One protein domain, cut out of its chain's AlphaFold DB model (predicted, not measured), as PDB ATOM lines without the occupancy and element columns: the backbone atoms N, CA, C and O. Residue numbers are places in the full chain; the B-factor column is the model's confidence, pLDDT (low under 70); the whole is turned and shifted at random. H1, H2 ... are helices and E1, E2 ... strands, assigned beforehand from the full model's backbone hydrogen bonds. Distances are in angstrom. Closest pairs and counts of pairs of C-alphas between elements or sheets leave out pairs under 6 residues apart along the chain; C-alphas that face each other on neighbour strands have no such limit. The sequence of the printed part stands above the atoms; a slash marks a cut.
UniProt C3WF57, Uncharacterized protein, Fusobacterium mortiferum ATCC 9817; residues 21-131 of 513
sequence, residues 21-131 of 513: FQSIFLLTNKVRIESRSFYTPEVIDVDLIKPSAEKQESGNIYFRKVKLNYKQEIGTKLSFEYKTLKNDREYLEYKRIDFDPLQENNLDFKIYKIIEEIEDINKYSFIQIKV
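AT A GLANCE: This is residues 21 to 131 of the 513 residues of an uncharacterized protein of Fusobacterium mortiferum ATCC 9817 (UniProt C3WF57). The printed part has little regular structure: a twisted slab of four antiparallel strands, E3 E2 E1 E4, grazed by H1, while residues 81 to 108 wind away to H2, off the sheet. The 111 residues, in order H1 E1 E2 E3 E4 H2, are mixed, with 43 in named elements. It is loose, radius of gyration of the C-alphas 18.7 A, spanning 51 by 41 by 26 A.

IN THESE COORDINATES: H1, residues 22 to 26, begins at C-alpha (211.033, 231.895, 240.828). E1, 30 to 36, measures 20.3 A; E2, 43 to 49, 20.0 A; E3 is 61 to 64; E4, 75 to 80, 17.2 A. H2, 109 to 122, 19.6 A, ends at C-alpha (201.507, 213.055, 247.235).

HOW THE PARTS SIT: E1 E2 E3 form a meander, each strand antiparallel to the one before; with E4 beside E1, a Greek key. N 33 and O 46 are 2.8 A apart, N 62 and O 47 2.9 A, N 34 and O 77 2.9 A, within hydrogen-bond range. In H2 every O i to N i+4 pair is within range; in H1 0 of 1, but 2 of 2 O i to N i+3.

THE WHOLE: The printed part has no cut. Links E2 to E3 and E4 to H2 are long. Residues 85 to 107 are among those under pLDDT 70.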
ATOM      1  N   PHE A  21     207.362 229.751 240.100       82.00
ATOM      2  CA  PHE A  21     208.589 229.215 239.501       82.00
ATOM      3  C   PHE A  21     209.843 229.826 240.141       82.00
ATOM      4  O   PHE A  21     210.779 229.109 240.470       82.00
ATOM      5  N   GLN A  22     209.858 231.145 240.362       81.94
ATOM      6  CA  GLN A  22     211.033 231.895 240.828       81.94
ATOM      7  C   GLN A  22     211.536 231.463 242.215       81.94
ATOM      8  O   GLN A  22     212.726 231.601 242.492       81.94
ATOM      9  N   SER A  23     210.682 230.882 243.066       83.69
ATOM     10  CA  SER A  23     211.084 230.313 244.364       83.69
ATOM     11  C   SER A  23     212.139 229.202 244.266       83.69
ATOM     12  O   SER A  23     212.844 228.959 245.242       83.69
ATOM     13  N   ILE A  24     212.331 228.579 243.097       86.31
ATOM     14  CA  ILE A  24     213.433 227.634 242.851       86.31
ATOM     15  C   ILE A  24     214.817 228.261 243.099       86.31
ATOM     16  O   ILE A  24     215.743 227.584 243.548       86.31
ATOM     17  N   PHE A  25     214.953 229.577 242.899       87.75
ATOM     18  CA  PHE A  25     216.198 230.314 243.123       87.75
ATOM     19  C   PHE A  25     216.514 230.572 244.610       87.75
ATOM     20  O   PHE A  25     217.536 231.181 244.930       87.75
ATOM     21  N   LEU A  26     215.676 230.089 245.534       84.06
ATOM     22  CA  LEU A  26     216.046 229.930 246.944       84.06
ATOM     23  C   LEU A  26     216.998 228.737 247.145       84.06
ATOM     24  O   LEU A  26     217.825 228.771 248.049       84.06
ATOM     25  N   LEU A  27     216.909 227.715 246.286       84.38
ATOM     26  CA  LEU A  27     217.713 226.490 246.358       84.38
ATOM     27  C   LEU A  27     218.941 226.538 245.440       84.38
ATOM     28  O   LEU A  27     219.983 225.976 245.765       84.38
ATOM     29  N   THR A  28     218.836 227.196 244.282       89.44
ATOM     30  CA  THR A  28     219.885 227.176 243.252       89.44
ATOM     31  C   THR A  28     220.177 228.549 242.650       89.44
ATOM     32  O   THR A  28     219.375 229.477 242.741       89.44
ATOM     33  N   ASN A  29     221.320 228.666 241.974       88.81
ATOM     34  CA  ASN A  29     221.669 229.832 241.161       88.81
ATOM     35  C   ASN A  29     221.346 229.641 239.667       88.81
ATOM     36  O   ASN A  29     221.353 230.621 238.923       88.81
ATOM     37  N   LYS A  30     221.061 228.407 239.220       90.19
ATOM     38  CA  LYS A  30     220.782 228.086 237.814       90.19
ATOM     39  C   LYS A  30     219.751 226.965 237.682       90.19
ATOM     40  O   LYS A  30     219.881 225.923 238.318       90.19
ATOM     41  N   VAL A  31     218.782 227.152 236.789       93.19
ATOM     42  CA  VAL A  31     217.799 226.128 236.402       93.19
ATOM     43  C   VAL A  31     217.853 225.914 234.899       93.19
ATOM     44  O   VAL A  31     217.912 226.882 234.146       93.19
ATOM     45  N   ARG A  32     217.772 224.656 234.467       93.44
ATOM     46  CA  ARG A  32     217.528 224.276 233.075       93.44
ATOM     47  C   ARG A  32     216.104 223.739 232.927       93.44
ATOM     48  O   ARG A  32     215.663 222.919 233.735       93.44
ATOM     49  N   ILE A  33     215.396 224.212 231.906       92.38
ATOM     50  CA  ILE A  33     214.052 223.768 231.522       92.38
ATOM     51  C   ILE A  33     214.148 223.094 230.158       92.38
ATOM     52  O   ILE A  33     214.473 223.756 229.177       92.38
ATOM     53  N   GLU A  34     213.819 221.808 230.085       91.12
ATOM     54  CA  GLU A  34     213.637 221.069 228.832       91.12
ATOM     55  C   GLU A  34     212.137 220.775 228.680       91.12
ATOM     56  O   GLU A  34     211.549 220.133 229.550       91.12
ATOM     57  N   SER A  35     211.483 221.243 227.615       89.38
ATOM     58  CA  SER A  35     210.039 221.031 227.417       89.38
ATOM     59  C   SER A  35     209.690 220.717 225.965       89.38
ATOM     60  O   SER A  35     210.272 221.289 225.043       89.38
ATOM     61  N   ARG A  36     208.738 219.800 225.775       88.38
ATOM     62  CA  ARG A  36     208.175 219.386 224.485       88.38
ATOM     63  C   ARG A  36     206.653 219.472 224.563       88.38
ATOM     64  O   ARG A  36     206.039 218.857 225.437       88.38
ATOM     65  N   SER A  37     206.054 220.195 223.623       84.00
ATOM     66  CA  SER A  37     204.600 220.336 223.514       84.00
ATOM     67  C   SER A  37     203.917 219.030 223.077       84.00
ATOM     68  O   SER A  37     204.500 218.208 222.369       84.00
ATOM     69  N   PHE A  38     202.660 218.841 223.498       84.69
ATOM     70  CA  PHE A  38     201.782 217.780 222.984       84.69
ATOM     71  C   PHE A  38     201.106 218.188 221.664       84.69
ATOM     72  O   PHE A  38     200.876 217.351 220.798       84.69
ATOM     73  N   TYR A  39     200.783 219.477 221.516       84.88
ATOM     74  CA  TYR A  39     199.955 220.002 220.422       84.88
ATOM     75  C   TYR A  39     200.766 220.547 219.243       84.88
ATOM     76  O   TYR A  39     200.234 220.709 218.149       84.88
ATOM     77  N   THR A  40     202.040 220.863 219.468       82.12
ATOM     78  CA  THR A  40     202.939 221.475 218.486       82.12
ATOM     79  C   THR A  40     204.268 220.712 218.443       82.12
ATOM     80  O   THR A  40     204.665 220.113 219.443       82.12
ATOM     81  N   PRO A  41     205.006 220.731 217.317       77.25
ATOM     82  CA  PRO A  41     206.334 220.113 217.210       77.25
ATOM     83  C   PRO A  41     207.433 220.888 217.969       77.25
ATOM     84  O   PRO A  41     208.621 220.632 217.782       77.25
ATOM     85  N   GLU A  42     207.053 221.866 218.789       81.06
ATOM     86  CA  GLU A  42     207.955 222.787 219.468       81.06
ATOM     87  C   GLU A  42     208.659 222.113 220.649       81.06
ATOM     88  O   GLU A  42     208.041 221.444 221.488       81.06
ATOM     89  N   VAL A  43     209.970 222.337 220.718       85.12
ATOM     90  CA  VAL A  43     210.840 221.888 221.801       85.12
ATOM     91  C   VAL A  43     211.682 223.071 222.257       85.12
ATOM     92  O   VAL A  43     212.329 223.722 221.435       85.12
ATOM     93  N   ILE A  44     211.695 223.329 223.563       86.94
ATOM     94  CA  ILE A  44     212.525 224.362 224.187       86.94
ATOM     95  C   ILE A  44     213.534 223.736 225.150       86.94
ATOM     96  O   ILE A  44     213.245 222.758 225.843       86.94
ATOM     97  N   ASP A  45     214.718 224.337 225.195       89.81
ATOM     98  CA  ASP A  45     215.776 224.078 226.167       89.81
ATOM     99  C   ASP A  45     216.315 225.441 226.609       89.81
ATOM    100  O   ASP A  45     216.806 226.217 225.783       89.81
ATOM    101  N   VAL A  46     216.129 225.774 227.884       91.81
ATOM    102  CA  VAL A  46     216.362 227.121 228.415       91.81
ATOM    103  C   VAL A  46     217.137 227.038 229.720       91.81
ATOM    104  O   VAL A  46     216.667 226.438 230.685       91.81
ATOM    105  N   ASP A  47     218.297 227.687 229.770       90.62
ATOM    106  CA  ASP A  47     219.011 227.968 231.016       90.62
ATOM    107  C   ASP A  47     218.552 229.327 231.573       90.62
ATOM    108  O   ASP A  47     218.619 230.335 230.868       90.62
ATOM    109  N   LEU A  48     218.135 229.379 232.840       90.56
ATOM    110  CA  LEU A  48     217.821 230.612 233.570       90.56
ATOM    111  C   LEU A  48     218.785 230.796 234.747       90.56
ATOM    112  O   LEU A  48     218.973 229.873 235.547       90.56
ATOM    113  N   ILE A  49     219.367 231.991 234.868       88.75
ATOM    114  CA  ILE A  49     220.305 232.353 235.940       88.75
ATOM    115  C   ILE A  49     219.618 233.268 236.962       88.75
ATOM    116  O   ILE A  49     218.919 234.214 236.603       88.75
ATOM    117  N   LYS A  50     219.841 233.009 238.254       85.69
ATOM    118  CA  LYS A  50     219.345 233.834 239.367       85.69
ATOM    119  C   LYS A  50     219.838 235.291 239.246       85.69
ATOM    120  O   LYS A  50     221.044 235.478 239.096       85.69
ATOM    121  N   PRO A  51     218.969 236.315 239.358       81.19
ATOM    122  CA  PRO A  51     219.385 237.721 239.446       81.19
ATOM    123  C   PRO A  51     220.241 238.021 240.690       81.19
ATOM    124  O   PRO A  51     219.969 237.503 241.774       81.19
ATOM    125  N   SER A  52     221.266 238.864 240.545       77.62
ATOM    126  CA  SER A  52     222.206 239.258 241.606       77.62
ATOM    127  C   SER A  52     222.907 240.574 241.245       77.62
ATOM    128  O   SER A  52     223.543 240.674 240.199       77.62
ATOM    129  N   ALA A  53     222.857 241.569 242.134       64.56
ATOM    130  CA  ALA A  53     223.488 242.876 241.906       64.56
ATOM    131  C   ALA A  53     225.022 242.814 241.707       64.56
ATOM    132  O   ALA A  53     225.614 243.755 241.191       64.56
ATOM    133  N   GLU A  54     225.660 241.707 242.094       70.81
ATOM    134  CA  GLU A  54     227.117 241.519 242.081       70.81
ATOM    135  C   GLU A  54     227.652 240.914 240.770       70.81
ATOM    136  O   GLU A  54     228.867 240.843 240.580       70.81
ATOM    137  N   LYS A  55     226.785 240.406 239.877       71.56
ATOM    138  CA  LYS A  55     227.204 239.591 238.719       71.56
ATOM    139  C   LYS A  55     226.527 240.031 237.423       71.56
ATOM    140  O   LYS A  55     225.309 239.934 237.290       71.56
ATOM    141  N   GLN A  56     227.341 240.431 236.442       60.94
ATOM    142  CA  GLN A  56     226.889 240.949 235.140       60.94
ATOM    143  C   GLN A  56     226.052 239.955 234.315       60.94
ATOM    144  O   GLN A  56     225.178 240.387 233.574       60.94
ATOM    145  N   GLU A  57     226.267 238.642 234.452       65.75
ATOM    146  CA  GLU A  57     225.458 237.616 233.760       65.75
ATOM    147  C   GLU A  57     224.196 237.179 234.532       65.75
ATOM    148  O   GLU A  57     223.502 236.237 234.140       65.75
ATOM    149  N   SER A  58     223.900 237.805 235.672       69.88
ATOM    150  CA  SER A  58     222.766 237.408 236.505       69.88
ATOM    151  C   SER A  58     221.423 237.810 235.884       69.88
ATOM    152  O   SER A  58     221.304 238.831 235.214       69.88
ATOM    153  N   GLY A  59     220.387 236.994 236.089       76.62
ATOM    154  CA  GLY A  59     219.063 237.228 235.499       76.62
ATOM    155  C   GLY A  59     218.951 236.906 234.001       76.62
ATOM    156  O   GLY A  59     217.840 236.924 233.472       76.62
ATOM    157  N   ASN A  60     220.056 236.568 233.327       85.12
ATOM    158  CA  ASN A  60     220.044 236.174 231.920       85.12
ATOM    159  C   ASN A  60     219.269 234.864 231.679       85.12
ATOM    160  O   ASN A  60     219.246 233.945 232.507       85.12
ATOM    161  N   ILE A  61     218.672 234.778 230.485       88.44
ATOM    162  CA  ILE A  61     217.888 233.641 229.994       88.44
ATOM    163  C   ILE A  61     218.471 233.205 228.647       88.44
ATOM    164  O   ILE A  61     218.431 233.962 227.677       88.44
ATOM    165  N   TYR A  62     219.003 231.986 228.574       88.62
ATOM    166  CA  TYR A  62     219.701 231.470 227.395       88.62
ATOM    167  C   TYR A  62     218.876 230.366 226.730       88.62
ATOM    168  O   TYR A  62     218.792 229.243 227.233       88.62
ATOM    169  N   PHE A  63     218.294 230.678 225.571       89.31
ATOM    170  CA  PHE A  63     217.586 229.715 224.727       89.31
ATOM    171  C   PHE A  63     218.577 228.914 223.875       89.31
ATOM    172  O   PHE A  63     219.347 229.478 223.093       89.31
ATOM    173  N   ARG A  64     218.546 227.587 223.995       83.50
ATOM    174  CA  ARG A  64     219.388 226.661 223.229       83.50
ATOM    175  C   ARG A  64     218.626 226.161 221.997       83.50
ATOM    176  O   ARG A  64     217.442 225.841 222.067       83.50
ATOM    177  N   LYS A  65     219.308 226.063 220.848       72.56
ATOM    178  CA  LYS A  65     218.725 225.508 219.611       72.56
ATOM    179  C   LYS A  65     218.631 223.981 219.707       72.56
ATOM    180  O   LYS A  65     219.612 223.287 219.444       72.56
ATOM    181  N   VAL A  66     217.459 223.461 220.060       74.50
ATOM    182  CA  VAL A  66     217.210 222.012 220.130       74.50
ATOM    183  C   VAL A  66     216.926 221.450 218.737       74.50
ATOM    184  O   VAL A  66     216.098 221.984 218.001       74.50
ATOM    185  N   LYS A  67     217.579 220.340 218.368       70.44
ATOM    186  CA  LYS A  67     217.138 219.516 217.230       70.44
ATOM    187  C   LYS A  67     216.029 218.583 217.710       70.44
ATOM    188  O   LYS A  67     216.230 217.861 218.683       70.44
ATOM    189  N   LEU A  68     214.885 218.598 217.026       66.56
ATOM    190  CA  LEU A  68     213.687 217.842 217.402       66.56
ATOM    191  C   LEU A  68     214.002 216.336 217.483       66.56
ATOM    192  O   LEU A  68     214.204 215.669 216.468       66.56
ATOM    193  N   ASN A  69     214.065 215.805 218.705       69.44
ATOM    194  CA  ASN A  69     214.381 214.408 218.975       69.44
ATOM    195  C   ASN A  69     213.093 213.625 219.250       69.44
ATOM    196  O   ASN A  69     212.421 213.857 220.254       69.44
ATOM    197  N   TYR A  70     212.769 212.656 218.392       67.69
ATOM    198  CA  TYR A  70     211.566 211.833 218.536       67.69
ATOM    199  C   TYR A  70     211.516 211.056 219.865       67.69
ATOM    200  O   TYR A  70     210.419 210.813 220.366       67.69
ATOM    201  N   LYS A  71     212.679 210.734 220.461       71.38
ATOM    202  CA  LYS A  71     212.808 210.037 221.754       71.38
ATOM    203  C   LYS A  71     212.568 210.923 222.984       71.38
ATOM    204  O   LYS A  71     212.559 210.403 224.093       71.38
ATOM    205  N   GLN A  72     212.431 212.240 222.826       71.81
ATOM    206  CA  GLN A  72     212.169 213.136 223.953       71.81
ATOM    207  C   GLN A  72     210.708 213.010 224.397       71.81
ATOM    208  O   GLN A  72     209.804 213.210 223.587       71.81
ATOM    209  N   GLU A  73     210.476 212.701 225.670       82.94
ATOM    210  CA  GLU A  73     209.129 212.601 226.244       82.94
ATOM    211  C   GLU A  73     208.368 213.937 226.151       82.94
ATOM    212  O   GLU A  73     208.965 215.016 226.105       82.94
ATOM    213  N   ILE A  74     207.036 213.865 226.090       87.94
ATOM    214  CA  ILE A  74     206.160 215.045 226.055       87.94
ATOM    215  C   ILE A  74     205.929 215.536 227.488       87.94
ATOM    216  O   ILE A  74     205.649 214.738 228.379       87.94
ATOM    217  N   GLY A  75     206.008 216.851 227.702       89.75
ATOM    218  CA  GLY A  75     205.904 217.477 229.019       89.75
ATOM    219  C   GLY A  75     207.061 218.435 229.291       89.75
ATOM    220  O   GLY A  75     207.708 218.920 228.364       89.75
ATOM    221  N   THR A  76     207.322 218.709 230.570       90.75
ATOM    222  CA  THR A  76     208.374 219.635 231.015       90.75
ATOM    223  C   THR A  76     209.223 218.998 232.104       90.75
ATOM    224  O   THR A  76     208.708 218.576 233.136       90.75
ATOM    225  N   LYS A  77     210.535 218.995 231.889       91.62
ATOM    226  CA  LYS A  77     211.563 218.579 232.835       91.62
ATOM    227  C   LYS A  77     212.292 219.818 233.352       91.62
ATOM    228  O   LYS A  77     212.811 220.618 232.574       91.62
ATOM    229  N   LEU A  78     212.347 219.953 234.673       92.88
ATOM    230  CA  LEU A  78     213.189 220.930 235.363       92.88
ATOM    231  C   LEU A  78     214.452 220.224 235.866       92.88
ATOM    232  O   LEU A  78     214.412 219.051 236.238       92.88
ATOM    233  N   SER A  79     215.593 220.906 235.860       92.81
ATOM    234  CA  SER A  79     216.855 220.359 236.370       92.81
ATOM    235  C   SER A  79     217.736 221.467 236.937       92.81
ATOM    236  O   SER A  79     217.880 222.523 236.326       92.81
ATOM    237  N   PHE A  80     218.317 221.229 238.110       93.12
ATOM    238  CA  PHE A  80     219.181 222.176 238.809       93.12
ATOM    239  C   PHE A  80     220.150 221.450 239.746       93.12
ATOM    240  O   PHE A  80     219.934 220.294 240.104       93.12
ATOM    241  N   GLU A  81     221.209 222.147 240.148       90.38
ATOM    242  CA  GLU A  81     222.132 221.714 241.197       90.38
ATOM    243  C   GLU A  81     221.678 222.326 242.533       90.38
ATOM    244  O   GLU A  81     221.469 223.542 242.614       90.38
ATOM    245  N   TYR A  82     221.521 221.497 243.567       85.50
ATOM    246  CA  TYR A  82     221.279 221.919 244.951       85.50
ATOM    247  C   TYR A  82     222.501 221.571 245.802       85.50
ATOM    248  O   TYR A  82     223.034 220.467 245.687       85.50
ATOM    249  N   LYS A  83     222.952 222.506 246.645       81.38
ATOM    250  CA  LYS A  83     224.077 222.294 247.567       81.38
ATOM    251  C   LYS A  83     223.567 222.284 248.996       81.38
ATOM    252  O   LYS A  83     222.899 223.216 249.432       81.38
ATOM    253  N   THR A  84     223.910 221.217 249.699       73.62
ATOM    254  CA  THR A  84     223.499 220.918 251.066       73.62
ATOM    255  C   THR A  84     224.720 220.458 251.870       73.62
ATOM    256  O   THR A  84     225.762 220.124 251.299       73.62
ATOM    257  N   LEU A  85     224.624 220.545 253.195       68.19
ATOM    258  CA  LEU A  85     225.667 220.166 254.143       68.19
ATOM    259  C   LEU A  85     225.196 218.897 254.852       68.19
ATOM    260  O   LEU A  85     224.143 218.919 255.482       68.19
ATOM    261  N   LYS A  86     225.981 217.816 254.779       60.69
ATOM    262  CA  LYS A  86     225.587 216.498 255.314       60.69
ATOM    263  C   LYS A  86     225.252 216.507 256.814       60.69
ATOM    264  O   LYS A  86     224.383 215.764 257.249       60.69
ATOM    265  N   ASN A  87     225.915 217.363 257.598       57.16
ATOM    266  CA  ASN A  87     225.909 217.299 259.064       57.16
ATOM    267  C   ASN A  87     225.215 218.511 259.716       57.16
ATOM    268  O   ASN A  87     225.859 219.263 260.448       57.16
ATOM    269  N   ASP A  88     223.911 218.696 259.492       55.59
ATOM    270  CA  ASP A  88     223.113 219.659 260.271       55.59
ATOM    271  C   ASP A  88     222.666 219.039 261.605       55.59
ATOM    272  O   ASP A  88     221.637 218.367 261.699       55.59
ATOM    273  N   ARG A  89     223.472 219.249 262.655       54.09
ATOM    274  CA  ARG A  89     223.247 218.660 263.993       54.09
ATOM    275  C   ARG A  89     221.918 219.065 264.630       54.09
ATOM    276  O   ARG A  89     221.357 218.281 265.385       54.09
ATOM    277  N   GLU A  90     221.423 220.257 264.309       55.91
ATOM    278  CA  GLU A  90     220.233 220.884 264.903       55.91
ATOM    279  C   GLU A  90     218.937 220.070 264.694       55.91
ATOM    280  O   GLU A  90     217.963 220.257 265.417       55.91
ATOM    281  N   TYR A  91     218.915 219.130 263.737       50.84
ATOM    282  CA  TYR A  91     217.741 218.293 263.458       50.84
ATOM    283  C   TYR A  91     217.746 216.923 264.165       50.84
ATOM    284  O   TYR A  91     216.685 216.315 264.313       50.84
ATOM    285  N   LEU A  92     218.905 216.443 264.639       52.56
ATOM    286  CA  LEU A  92     219.047 215.117 265.269       52.56
ATOM    287  C   LEU A  92     218.312 214.995 266.615       52.56
ATOM    288  O   LEU A  92     217.982 213.888 267.031       52.56
ATOM    289  N   GLU A  93     218.032 216.110 267.290       52.38
ATOM    290  CA  GLU A  93     217.304 216.115 268.567       52.38
ATOM    291  C   GLU A  93     215.772 216.080 268.391       52.38
ATOM    292  O   GLU A  93     215.058 215.699 269.317       52.38
ATOM    293  N   TYR A  94     215.246 216.459 267.217       48.28
ATOM    294  CA  TYR A  94     213.819 216.798 267.059       48.28
ATOM    295  C   TYR A  94     212.919 215.646 266.577       48.28
ATOM    296  O   TYR A  94     211.701 215.686 266.756       48.28
ATOM    297  N   LYS A  95     213.498 214.598 265.981       48.78
ATOM    298  CA  LYS A  95     212.829 213.322 265.686       48.78
ATOM    299  C   LYS A  95     213.772 212.182 266.059       48.78
ATOM    300  O   LYS A  95     214.883 212.119 265.543       48.78
ATOM    301  N   ARG A  96     213.296 211.231 266.871       45.75
ATOM    302  CA  ARG A  96     213.937 209.914 267.026       45.75
ATOM    303  C   ARG A  96     213.726 209.095 265.749       45.75
ATOM    304  O   ARG A  96     212.816 208.278 265.675       45.75
ATOM    305  N   ILE A  97     214.530 209.384 264.733       52.97
ATOM    306  CA  ILE A  97     214.754 208.492 263.595       52.97
ATOM    307  C   ILE A  97     215.690 207.380 264.088       52.97
ATOM    308  O   ILE A  97     216.613 207.674 264.851       52.97
ATOM    309  N   ASP A  98     215.479 206.134 263.658       49.50
ATOM    310  CA  ASP A  98     216.370 204.996 263.941       49.50
ATOM    311  C   ASP A  98     217.679 205.101 263.127       49.50
ATOM    312  O   ASP A  98     217.973 204.296 262.247       49.50
ATOM    313  N   PHE A  99     218.444 206.157 263.398       53.00
ATOM    314  CA  PHE A  99     219.700 206.507 262.742       53.00
ATOM    315  C   PHE A  99     220.876 205.812 263.438       53.00
ATOM    316  O   PHE A  99     221.188 206.121 264.591       53.00
ATOM    317  N   ASP A 100     221.558 204.909 262.731       55.53
ATOM    318  CA  ASP A 100     222.830 204.332 263.182       55.53
ATOM    319  C   ASP A 100     224.011 205.175 262.653       55.53
ATOM    320  O   ASP A 100     224.382 205.042 261.480       55.53
ATOM    321  N   PRO A 101     224.662 206.013 263.489       53.25
ATOM    322  CA  PRO A 101     225.789 206.843 263.062       53.25
ATOM    323  C   PRO A 101     227.037 206.041 262.658       53.25
ATOM    324  O   PRO A 101     227.963 206.616 262.083       53.25
ATOM    325  N   LEU A 102     227.102 204.736 262.946       52.16
ATOM    326  CA  LEU A 102     228.206 203.867 262.533       52.16
ATOM    327  C   LEU A 102     227.991 203.298 261.124       52.16
ATOM    328  O   LEU A 102     228.971 203.057 260.416       52.16
ATOM    329  N   GLN A 103     226.740 203.141 260.682       52.84
ATOM    330  CA  GLN A 103     226.404 202.629 259.347       52.84
ATOM    331  C   GLN A 103     226.023 203.743 258.354       52.84
ATOM    332  O   GLN A 103     226.456 203.714 257.201       52.84
ATOM    333  N   GLU A 104     225.303 204.782 258.783       55.91
ATOM    334  CA  GLU A 104     224.684 205.779 257.891       55.91
ATOM    335  C   GLU A 104     225.531 207.046 257.650       55.91
ATOM    336  O   GLU A 104     225.017 208.156 257.494       55.91
ATOM    337  N   ASN A 105     226.852 206.878 257.522       52.00
ATOM    338  CA  ASN A 105     227.879 207.927 257.341       52.00
ATOM    339  C   ASN A 105     227.732 208.848 256.093       52.00
ATOM    340  O   ASN A 105     228.640 209.613 255.763       52.00
ATOM    341  N   ASN A 106     226.621 208.772 255.357       55.84
ATOM    342  CA  ASN A 106     226.359 209.546 254.139       55.84
ATOM    343  C   ASN A 106     224.956 210.174 254.062       55.84
ATOM    344  O   ASN A 106     224.642 210.762 253.023       55.84
ATOM    345  N   LEU A 107     224.130 210.067 255.109       59.22
ATOM    346  CA  LEU A 107     222.770 210.608 255.100       59.22
ATOM    347  C   LEU A 107     222.763 212.137 254.911       59.22
ATOM    348  O   LEU A 107     223.555 212.849 255.525       59.22
ATOM    349  N   ASP A 108     221.858 212.652 254.073       71.06
ATOM    350  CA  ASP A 108     221.606 214.092 253.946       71.06
ATOM    351  C   ASP A 108     220.175 214.404 254.397       71.06
ATOM    352  O   ASP A 108     219.195 214.138 253.695       71.06
ATOM    353  N   PHE A 109     220.058 214.978 255.594       71.50
ATOM    354  CA  PHE A 109     218.774 215.267 256.234       71.50
ATOM    355  C   PHE A 109     217.895 216.248 255.437       71.50
ATOM    356  O   PHE A 109     216.672 216.227 255.584       71.50
ATOM    357  N   LYS A 110     218.467 217.077 254.550       76.31
ATOM    358  CA  LYS A 110     217.685 218.003 253.710       76.31
ATOM    359  C   LYS A 110     217.060 217.282 252.527       76.31
ATOM    360  O   LYS A 110     215.925 217.594 252.176       76.31
ATOM    361  N   ILE A 111     217.737 216.278 251.968       78.94
ATOM    362  CA  ILE A 111     217.134 215.368 250.985       78.94
ATOM    363  C   ILE A 111     215.998 214.556 251.624       78.94
ATOM    364  O   ILE A 111     214.918 214.486 251.040       78.94
ATOM    365  N   TYR A 112     216.179 214.037 252.844       76.75
ATOM    366  CA  TYR A 112     215.101 213.347 253.570       76.75
ATOM    367  C   TYR A 112     213.896 214.256 253.840       76.75
ATOM    368  O   TYR A 112     212.771 213.873 253.532       76.75
ATOM    369  N   LYS A 113     214.108 215.495 254.302       78.56
ATOM    370  CA  LYS A 113     213.017 216.467 254.489       78.56
ATOM    371  C   LYS A 113     212.277 216.798 253.183       78.56
ATOM    372  O   LYS A 113     211.066 216.995 253.201       78.56
ATOM    373  N   ILE A 114     212.979 216.842 252.047       83.31
ATOM    374  CA  ILE A 114     212.351 217.004 250.724       83.31
ATOM    375  C   ILE A 114     211.490 215.778 250.371       83.31
ATOM    376  O   ILE A 114     210.432 215.945 249.769       83.31
ATOM    377  N   ILE A 115     211.899 214.566 250.756       83.44
ATOM    378  CA  ILE A 115     211.109 213.343 250.551       83.44
ATOM    379  C   ILE A 115     209.859 213.339 251.451       83.44
ATOM    380  O   ILE A 115     208.779 213.083 250.924       83.44
ATOM    381  N   GLU A 116     209.965 213.710 252.736       80.19
ATOM    382  CA  GLU A 116     208.804 213.854 253.641       80.19
ATOM    383  C   GLU A 116     207.770 214.858 253.089       80.19
ATOM    384  O   GLU A 116     206.585 214.546 252.981       80.19
ATOM    385  N   GLU A 117     208.215 216.047 252.661       82.81
ATOM    386  CA  GLU A 117     207.345 217.079 252.071       82.81
ATOM    387  C   GLU A 117     206.666 216.579 250.777       82.81
ATOM    388  O   GLU A 117     205.475 216.809 250.555       82.81
ATOM    389  N   ILE A 118     207.391 215.846 249.921       85.75
ATOM    390  CA  ILE A 118     206.815 215.241 248.710       85.75
ATOM    391  C   ILE A 118     205.802 214.142 249.061       85.75
ATOM    392  O   ILE A 118     204.796 214.007 248.361       85.75
ATOM    393  N   GLU A 119     206.030 213.368 250.119       82.00
ATOM    394  CA  GLU A 119     205.109 212.331 250.581       82.00
ATOM    395  C   GLU A 119     203.787 212.927 251.083       82.00
ATOM    396  O   GLU A 119     202.722 212.508 250.615       82.00
ATOM    397  N   ASP A 120     203.833 213.956 251.935       77.31
ATOM    398  CA  ASP A 120     202.632 214.644 252.431       77.31
ATOM    399  C   ASP A 120     201.870 215.392 251.318       77.31
ATOM    400  O   ASP A 120     200.637 215.441 251.345       77.31
ATOM    401  N   ILE A 121     202.553 215.899 250.284       79.19
ATOM    402  CA  ILE A 121     201.894 216.437 249.079       79.19
ATOM    403  C   ILE A 121     201.256 215.303 248.250       79.19
ATOM    404  O   ILE A 121     200.108 215.416 247.808       79.19
ATOM    405  N   ASN A 122     201.970 214.194 248.035       80.88
ATOM    406  CA  ASN A 122     201.507 213.055 247.235       80.88
ATOM    407  C   ASN A 122     200.280 212.360 247.851       80.88
ATOM    408  O   ASN A 122     199.359 211.980 247.128       80.88
ATOM    409  N   LYS A 123     200.241 212.253 249.182       76.44
ATOM    410  CA  LYS A 123     199.150 211.709 250.011       76.44
ATOM    411  C   LYS A 123     197.758 212.230 249.634       76.44
ATOM    412  O   LYS A 123     196.802 211.463 249.688       76.44
ATOM    413  N   TYR A 124     197.645 213.493 249.214       74.38
ATOM    414  CA  TYR A 124     196.373 214.136 248.857       74.38
ATOM    415  C   TYR A 124     196.245 214.497 247.360       74.38
ATOM    416  O   TYR A 124     195.197 214.983 246.932       74.38
ATOM    417  N   SER A 125     197.297 214.302 246.558       75.75
ATOM    418  CA  SER A 125     197.380 214.770 245.168       75.75
ATOM    419  C   SER A 125     196.471 213.999 244.195       75.75
ATOM    420  O   SER A 125     196.405 212.773 244.220       75.75
ATOM    421  N   PHE A 126     195.851 214.707 243.239       73.62
ATOM    422  CA  PHE A 126     195.185 214.089 242.076       73.62
ATOM    423  C   PHE A 126     196.165 213.479 241.057       73.62
ATOM    424  O   PHE A 126     195.749 212.742 240.166       73.62
ATOM    425  N   ILE A 127     197.453 213.818 241.149       77.38
ATOM    426  CA  ILE A 127     198.515 213.353 240.253       77.38
ATOM    427  C   ILE A 127     199.499 212.537 241.089       77.38
ATOM    428  O   ILE A 127     200.122 213.082 241.999       77.38
ATOM    429  N   GLN A 128     199.649 211.248 240.768       79.19
ATOM    430  CA  GLN A 128     200.612 210.368 241.433       79.19
ATOM    431  C   GLN A 128     202.038 210.897 241.233       79.19
ATOM    432  O   GLN A 128     202.538 210.935 240.105       79.19
ATOM    433  N   ILE A 129     202.707 211.250 242.327       85.94
ATOM    434  CA  ILE A 129     204.123 211.610 242.323       85.94
ATOM    435  C   ILE A 129     204.953 210.323 242.400       85.94
ATOM    436  O   ILE A 129     204.581 209.360 243.072       85.94
ATOM    437  N   LYS A 130     206.077 210.287 241.679       88.06
ATOM    438  CA  LYS A 130     207.036 209.174 241.687       88.06
ATOM    439  C   LYS A 130     208.423 209.730 241.970       88.06
ATOM    440  O   LYS A 130     208.954 210.482 241.156       88.06
ATOM    441  N   VAL A 131     208.993 209.367 243.114       88.31
ATOM    442  CA  VAL A 131     210.342 209.781 243.521       88.31
ATOM    443  C   VAL A 131     211.341 208.687 243.160       88.31
ATOM    444  O   VAL A 131     211.043 207.495 243.257       88.31
TER     445      VAL A 131